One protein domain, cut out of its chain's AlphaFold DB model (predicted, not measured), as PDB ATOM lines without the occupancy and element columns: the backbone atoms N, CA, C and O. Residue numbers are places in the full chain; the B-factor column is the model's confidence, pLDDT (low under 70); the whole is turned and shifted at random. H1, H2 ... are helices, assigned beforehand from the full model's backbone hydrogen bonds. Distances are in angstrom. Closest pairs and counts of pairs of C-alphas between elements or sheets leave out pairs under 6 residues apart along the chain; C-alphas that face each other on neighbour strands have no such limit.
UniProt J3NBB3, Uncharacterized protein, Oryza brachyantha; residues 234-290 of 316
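What this domain is: This is residues 234 to 290 of the 316 residues of an uncharacterized protein of Oryza brachyantha (UniProt J3NBB3). Two helices meet near their ends as a wide V, H1 short and H2 long, while the first stretch, residues 234 to 247, begins between the arms, runs out beside H1 and folds back to its start. At the far end of H2, residues 283 to 288 stick out. The printed part has 57 residues, with H1 then H2 and no named strand: all helix, extended, with a radius of gyration of the C-alphas of 16.2 A, and flat, spanning 49 by 27 by 11 A.

How they stand to each other: Look at H1, residues 248 to 259, whose residues 256 to 259 alone touch H2, residues 263 to 284, at its residues 264 to 269 alone. The closest C-alphas, of Val 258 and Ala 265, are 4.6 A apart. The helices run the same way at a steep tilt of 64 degrees. In H1 and H2 every O i to N i+4 pair is within hydrogen-bond range.

Where its parts are: Find C-alpha 248 at (175.158, 258.244, 201.703), where H1 begins; it is 15.8 A long. H2, 30.9 A long, ends at C-alpha 284, (182.109, 293.707, 185.514).

The domain as a whole: The C-alphas farthest apart, of Asp 242 and Glu 287, are 49.2 A apart. The printed part has no cut, and the link from H1 to H2 is tight. Residue 244 and residues 283 to 290 have pLDDT under 70.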
ATOM      1  N   VAL A 234     177.960 279.526 203.273       89.44
ATOM      2  CA  VAL A 234     177.410 279.039 201.993       89.44
ATOM      3  C   VAL A 234     177.450 277.515 201.863       89.44
ATOM      4  O   VAL A 234     177.186 276.972 200.793       89.44
ATOM      5  N   GLY A 235     177.819 276.813 202.929       85.31
ATOM      6  CA  GLY A 235     177.929 275.363 202.931       85.31
ATOM      7  C   GLY A 235     177.861 274.787 204.334       85.31
ATOM      8  O   GLY A 235     177.689 275.506 205.315       85.31
ATOM      9  N   THR A 236     178.002 273.471 204.406       84.50
ATOM     10  CA  THR A 236     178.015 272.702 205.650       84.50
ATOM     11  C   THR A 236     179.078 271.617 205.565       84.50
ATOM     12  O   THR A 236     179.407 271.153 204.464       84.50
ATOM     13  N   ARG A 237     179.628 271.209 206.709       83.00
ATOM     14  CA  ARG A 237     180.528 270.056 206.766       83.00
ATOM     15  C   ARG A 237     179.737 268.758 206.741       83.00
ATOM     16  O   ARG A 237     178.741 268.592 207.437       83.00
ATOM     17  N   VAL A 238     180.253 267.794 205.986       79.75
ATOM     18  CA  VAL A 238     179.813 266.401 206.072       79.75
ATOM     19  C   VAL A 238     180.956 265.586 206.652       79.75
ATOM     20  O   VAL A 238     182.080 265.620 206.143       79.75
ATOM     21  N   TYR A 239     180.668 264.871 207.733       76.88
ATOM     22  CA  TYR A 239     181.661 264.097 208.464       76.88
ATOM     23  C   TYR A 239     181.797 262.689 207.883       76.88
ATOM     24  O   TYR A 239     180.832 262.086 207.406       76.88
ATOM     25  N   ARG A 240     183.031 262.187 207.916       72.94
ATOM     26  CA  ARG A 240     183.379 260.808 207.571       72.94
ATOM     27  C   ARG A 240     183.322 259.938 208.824       72.94
ATOM     28  O   ARG A 240     183.495 260.451 209.927       72.94
ATOM     29  N   ASP A 241     183.096 258.647 208.639       75.88
ATOM     30  CA  ASP A 241     183.269 257.653 209.696       75.88
ATOM     31  C   ASP A 241     184.759 257.395 210.008       75.88
ATOM     32  O   ASP A 241     185.662 258.000 209.419       75.88
ATOM     33  N   ASP A 242     185.014 256.485 210.947       73.88
ATOM     34  CA  ASP A 242     186.344 256.029 211.365       73.88
ATOM     35  C   ASP A 242     187.176 255.426 210.218       73.88
ATOM     36  O   ASP A 242     188.405 255.422 210.271       73.88
ATOM     37  N   LYS A 243     186.519 254.973 209.147       71.62
ATOM     38  CA  LYS A 243     187.146 254.444 207.928       71.62
ATOM     39  C   LYS A 243     187.374 255.519 206.867       71.62
ATOM     40  O   LYS A 243     187.850 255.217 205.771       71.62
ATOM     41  N   GLY A 244     187.044 256.777 207.159       69.00
ATOM     42  CA  GLY A 244     187.186 257.885 206.224       69.00
ATOM     43  C   GLY A 244     186.125 257.890 205.119       69.00
ATOM     44  O   GLY A 244     186.319 258.555 204.097       69.00
ATOM     45  N   ILE A 245     185.005 257.185 205.285       77.31
ATOM     46  CA  ILE A 245     183.924 257.089 204.301       77.31
ATOM     47  C   ILE A 245     182.793 258.049 204.683       77.31
ATOM     48  O   ILE A 245     182.422 258.182 205.846       77.31
ATOM     49  N   ILE A 246     182.231 258.747 203.691       78.88
ATOM     50  CA  ILE A 246     181.003 259.527 203.881       78.88
ATOM     51  C   ILE A 246     179.821 258.598 203.614       78.88
ATOM     52  O   ILE A 246     179.635 258.142 202.486       78.88
ATOM     53  N   ALA A 247     179.008 258.337 204.635       86.31
ATOM     54  CA  ALA A 247     177.772 257.585 204.457       86.31
ATOM     55  C   ALA A 247     176.805 258.345 203.531       86.31
ATOM     56  O   ALA A 247     176.626 259.557 203.667       86.31
ATOM     57  N   GLY A 248     176.121 257.632 202.630       86.69
ATOM     58  CA  GLY A 248     175.158 258.244 201.703       86.69
ATOM     59  C   GLY A 248     174.049 259.028 202.415       86.69
ATOM     60  O   GLY A 248     173.635 260.080 201.942       86.69
ATOM     61  N   THR A 249     173.639 258.579 203.603       88.06
ATOM     62  CA  THR A 249     172.664 259.279 204.453       88.06
ATOM     63  C   THR A 249     173.200 260.597 205.015       88.06
ATOM     64  O   THR A 249     172.455 261.568 205.094       88.06
ATOM     65  N   GLN A 250     174.484 260.664 205.377       82.94
ATOM     66  CA  GLN A 250     175.131 261.904 205.823       82.94
ATOM     67  C   GLN A 250     175.280 262.891 204.665       82.94
ATOM     68  O   GLN A 250     174.981 264.073 204.818       82.94
ATOM     69  N   LEU A 251     175.660 262.397 203.484       85.06
ATOM     70  CA  LEU A 251     175.720 263.221 202.279       85.06
ATOM     71  C   LEU A 251     174.340 263.781 201.909       85.06
ATOM     72  O   LEU A 251     174.224 264.974 201.643       85.06
ATOM     73  N   ALA A 252     173.295 262.948 201.942       84.94
ATOM     74  CA  ALA A 252     171.925 263.373 201.670       84.94
ATOM     75  C   ALA A 252     171.447 264.448 202.660       84.94
ATOM     76  O   ALA A 252     170.882 265.449 202.232       84.94
ATOM     77  N   LYS A 253     171.747 264.301 203.960       85.81
ATOM     78  CA  LYS A 253     171.460 265.334 204.973       85.81
ATOM     79  C   LYS A 253     172.182 266.648 204.682       85.81
ATOM     80  O   LYS A 253     171.579 267.706 204.805       85.81
ATOM     81  N   GLY A 254     173.453 266.594 204.280       85.56
ATOM     82  CA  GLY A 254     174.203 267.789 203.888       85.56
ATOM     83  C   GLY A 254     173.609 268.477 202.654       85.56
ATOM     84  O   GLY A 254     173.502 269.702 202.619       85.56
ATOM     85  N   ILE A 255     173.174 267.693 201.663       83.25
ATOM     86  CA  ILE A 255     172.479 268.198 200.472       83.25
ATOM     87  C   ILE A 255     171.164 268.873 200.863       83.25
ATOM     88  O   ILE A 255     170.931 270.000 200.442       83.25
ATOM     89  N   ASP A 256     170.336 268.227 201.679       85.44
ATOM     90  CA  ASP A 256     169.053 268.777 202.125       85.44
ATOM     91  C   ASP A 256     169.229 270.034 202.999       85.44
ATOM     92  O   ASP A 256     168.503 271.017 202.865       85.44
ATOM     93  N   PHE A 257     170.280 270.080 203.820       84.06
ATOM     94  CA  PHE A 257     170.624 271.267 204.602       84.06
ATOM     95  C   PHE A 257     170.960 272.484 203.723       84.06
ATOM     96  O   PHE A 257     170.593 273.609 204.054       84.06
ATOM     97  N   VAL A 258     171.661 272.276 202.604       79.81
ATOM     98  CA  VAL A 258     172.110 273.363 201.710       79.81
ATOM     99  C   VAL A 258     171.081 273.687 200.622       79.81
ATOM    100  O   VAL A 258     170.939 274.841 200.217       79.81
ATOM    101  N   MET A 259     170.376 272.677 200.115       82.44
ATOM    102  CA  MET A 259     169.540 272.766 198.913       82.44
ATOM    103  C   MET A 259     168.081 272.372 199.134       82.44
ATOM    104  O   MET A 259     167.303 272.500 198.196       82.44
ATOM    105  N   GLY A 260     167.695 271.942 200.332       86.62
ATOM    106  CA  GLY A 260     166.317 271.577 200.637       86.62
ATOM    107  C   GLY A 260     165.351 272.763 200.616       86.62
ATOM    108  O   GLY A 260     165.732 273.938 200.493       86.62
ATOM    109  N   ASP A 261     164.077 272.436 200.786       92.38
ATOM    110  CA  ASP A 261     162.973 273.394 200.842       92.38
ATOM    111  C   ASP A 261     162.706 273.822 202.291       92.38
ATOM    112  O   ASP A 261     161.632 273.622 202.850       92.38
ATOM    113  N   ASN A 262     163.732 274.394 202.929       91.31
ATOM    114  CA  ASN A 262     163.660 274.910 204.295       91.31
ATOM    115  C   ASN A 262     164.303 276.306 204.412       91.31
ATOM    116  O   ASN A 262     165.051 276.752 203.538       91.31
ATOM    117  N   GLU A 263     164.000 277.009 205.507       93.00
ATOM    118  CA  GLU A 263     164.456 278.387 205.736       93.00
ATOM    119  C   GLU A 263     165.990 278.500 205.765       93.00
ATOM    120  O   GLU A 263     166.557 279.457 205.232       93.00
ATOM    121  N   VAL A 264     166.675 277.509 206.343       90.38
ATOM    122  CA  VAL A 264     168.142 277.487 206.441       90.38
ATOM    123  C   VAL A 264     168.768 277.387 205.051       90.38
ATOM    124  O   VAL A 264     169.601 278.219 204.689       90.38
ATOM    125  N   ALA A 265     168.313 276.433 204.241       89.38
ATOM    126  CA  ALA A 265     168.752 276.251 202.866       89.38
ATOM    127  C   ALA A 265     168.449 277.492 202.006       89.38
ATOM    128  O   ALA A 265     169.275 277.895 201.185       89.38
ATOM    129  N   SER A 266     167.307 278.156 202.225       91.75
ATOM    130  CA  SER A 266     166.992 279.411 201.533       91.75
ATOM    131  C   SER A 266     167.977 280.529 201.875       91.75
ATOM    132  O   SER A 266     168.478 281.187 200.965       91.75
ATOM    133  N   LYS A 267     168.314 280.708 203.160       92.62
ATOM    134  CA  LYS A 267     169.310 281.702 203.600       92.62
ATOM    135  C   LYS A 267     170.697 281.406 203.029       92.62
ATOM    136  O   LYS A 267     171.404 282.323 202.616       92.62
ATOM    137  N   ILE A 268     171.081 280.130 202.960       84.94
ATOM    138  CA  ILE A 268     172.345 279.704 202.340       84.94
ATOM    139  C   ILE A 268     172.368 280.065 200.848       84.94
ATOM    140  O   ILE A 268     173.361 280.616 200.365       84.94
ATOM    141  N   ARG A 269     171.278 279.806 200.112       87.88
ATOM    142  CA  ARG A 269     171.165 280.161 198.686       87.88
ATOM    143  C   ARG A 269     171.194 281.667 198.455       87.88
ATOM    144  O   ARG A 269     171.891 282.111 197.546       87.88
ATOM    145  N   GLU A 270     170.474 282.440 199.264       92.12
ATOM    146  CA  GLU A 270     170.503 283.906 199.229       92.12
ATOM    147  C   GLU A 270     171.933 284.410 199.434       92.12
ATOM    148  O   GLU A 270     172.485 285.081 198.565       92.12
ATOM    149  N   ARG A 271     172.606 283.944 200.492       90.44
ATOM    150  CA  ARG A 271     173.994 284.312 200.780       90.44
ATOM    151  C   ARG A 271     174.956 283.951 199.648       90.44
ATOM    152  O   ARG A 271     175.841 284.740 199.308       90.44
ATOM    153  N   ALA A 272     174.808 282.766 199.062       87.50
ATOM    154  CA  ALA A 272     175.627 282.328 197.937       87.50
ATOM    155  C   ALA A 272     175.389 283.187 196.685       87.50
ATOM    156  O   ALA A 272     176.344 283.519 195.976       87.50
ATOM    157  N   ASN A 273     174.137 283.572 196.423       88.81
ATOM    158  CA  ASN A 273     173.778 284.454 195.316       88.81
ATOM    159  C   ASN A 273     174.305 285.874 195.525       88.81
ATOM    160  O   ASN A 273     174.890 286.418 194.590       88.81
ATOM    161  N   ASP A 274     174.207 286.419 196.736       90.94
ATOM    162  CA  ASP A 274     174.772 287.723 197.090       90.94
ATOM    163  C   ASP A 274     176.280 287.748 196.860       90.94
ATOM    164  O   ASP A 274     176.799 288.626 196.173       90.94
ATOM    165  N   LEU A 275     177.006 286.752 197.381       87.38
ATOM    166  CA  LEU A 275     178.450 286.652 197.165       87.38
ATOM    167  C   LEU A 275     178.770 286.529 195.676       87.38
ATOM    168  O   LEU A 275     179.644 287.230 195.173       87.38
ATOM    169  N   LYS A 276     178.039 285.690 194.938       85.00
ATOM    170  CA  LYS A 276     178.205 285.549 193.488       85.00
ATOM    171  C   LYS A 276     177.946 286.865 192.752       85.00
ATOM    172  O   LYS A 276     178.676 287.166 191.806       85.00
ATOM    173  N   GLN A 277     176.940 287.636 193.160       87.19
ATOM    174  CA  GLN A 277     176.626 288.939 192.588       87.19
ATOM    175  C   GLN A 277     177.744 289.936 192.874       87.19
ATOM    176  O   GLN A 277     178.279 290.500 191.929       87.19
ATOM    177  N   LYS A 278     178.184 290.075 194.124       85.00
ATOM    178  CA  LYS A 278     179.293 290.968 194.480       85.00
ATOM    179  C   LYS A 278     180.594 290.603 193.765       85.00
ATOM    180  O   LYS A 278     181.273 291.464 193.215       85.00
ATOM    181  N   ILE A 279     180.902 289.309 193.673       80.50
ATOM    182  CA  ILE A 279     182.039 288.785 192.902       80.50
ATOM    183  C   ILE A 279     181.896 289.129 191.412       80.50
ATOM    184  O   ILE A 279     182.900 289.403 190.747       80.50
ATOM    185  N   ARG A 280     180.676 289.091 190.861       77.50
ATOM    186  CA  ARG A 280     180.389 289.474 189.472       77.50
ATOM    187  C   ARG A 280     180.508 290.981 189.275       77.50
ATOM    188  O   ARG A 280     181.108 291.382 188.289       77.50
ATOM    189  N   GLU A 281     180.002 291.795 190.190       77.94
ATOM    190  CA  GLU A 281     180.117 293.255 190.164       77.94
ATOM    191  C   GLU A 281     181.582 293.694 190.240       77.94
ATOM    192  O   GLU A 281     182.017 294.496 189.417       77.94
ATOM    193  N   GLU A 282     182.379 293.078 191.120       72.06
ATOM    194  CA  GLU A 282     183.839 293.242 191.155       72.06
ATOM    195  C   GLU A 282     184.479 292.912 189.793       72.06
ATOM    196  O   GLU A 282     185.450 293.556 189.397       72.06
ATOM    197  N   THR A 283     183.906 291.945 189.060       62.91
ATOM    198  CA  THR A 283     184.385 291.514 187.736       62.91
ATOM    199  C   THR A 283     183.951 292.437 186.592       62.91
ATOM    200  O   THR A 283     184.726 292.684 185.677       62.91
ATOM    201  N   THR A 284     182.706 292.917 186.605       63.66
ATOM    202  CA  THR A 284     182.109 293.707 185.514       63.66
ATOM    203  C   THR A 284     182.465 295.187 185.603       63.66
ATOM    204  O   THR A 284     182.529 295.853 184.576       63.66
ATOM    205  N   ARG A 285     182.755 295.711 186.798       58.38
ATOM    206  CA  ARG A 285     183.066 297.131 187.010       58.38
ATOM    207  C   ARG A 285     184.469 297.546 186.529       58.38
ATOM    208  O   ARG A 285     185.036 298.448 187.127       58.38
ATOM    209  N   GLY A 286     185.029 296.888 185.505       46.31
ATOM    210  CA  GLY A 286     186.146 297.314 184.635       46.31
ATOM    211  C   GLY A 286     187.493 297.734 185.250       46.31
ATOM    212  O   GLY A 286     188.479 297.828 184.533       46.31
ATOM    213  N   GLU A 287     187.585 297.975 186.556       51.72
ATOM    214  CA  GLU A 287     188.657 298.790 187.134       51.72
ATOM    215  C   GLU A 287     189.549 298.022 188.119       51.72
ATOM    216  O   GLU A 287     190.624 298.511 188.446       51.72
ATOM    217  N   LYS A 288     189.155 296.835 188.621       50.78
ATOM    218  CA  LYS A 288     189.889 296.172 189.730       50.78
ATOM    219  C   LYS A 288     190.299 294.714 189.488       50.78
ATOM    220  O   LYS A 288     191.460 294.369 189.715       50.78
ATOM    221  N   SER A 289     189.409 293.842 189.006       46.34
ATOM    222  CA  SER A 289     189.736 292.410 188.852       46.34
ATOM    223  C   SER A 289     190.508 292.080 187.572       46.34
ATOM    224  O   SER A 289     191.463 291.314 187.606       46.34
ATOM    225  N   GLU A 290     190.107 292.648 186.433       53.50
ATOM    226  CA  GLU A 290     190.815 292.473 185.160       53.50
ATOM    227  C   GLU A 290     192.185 293.161 185.213       53.50
ATOM    228  O   GLU A 290     193.186 292.611 184.757       53.50
TER     229      GLU A 290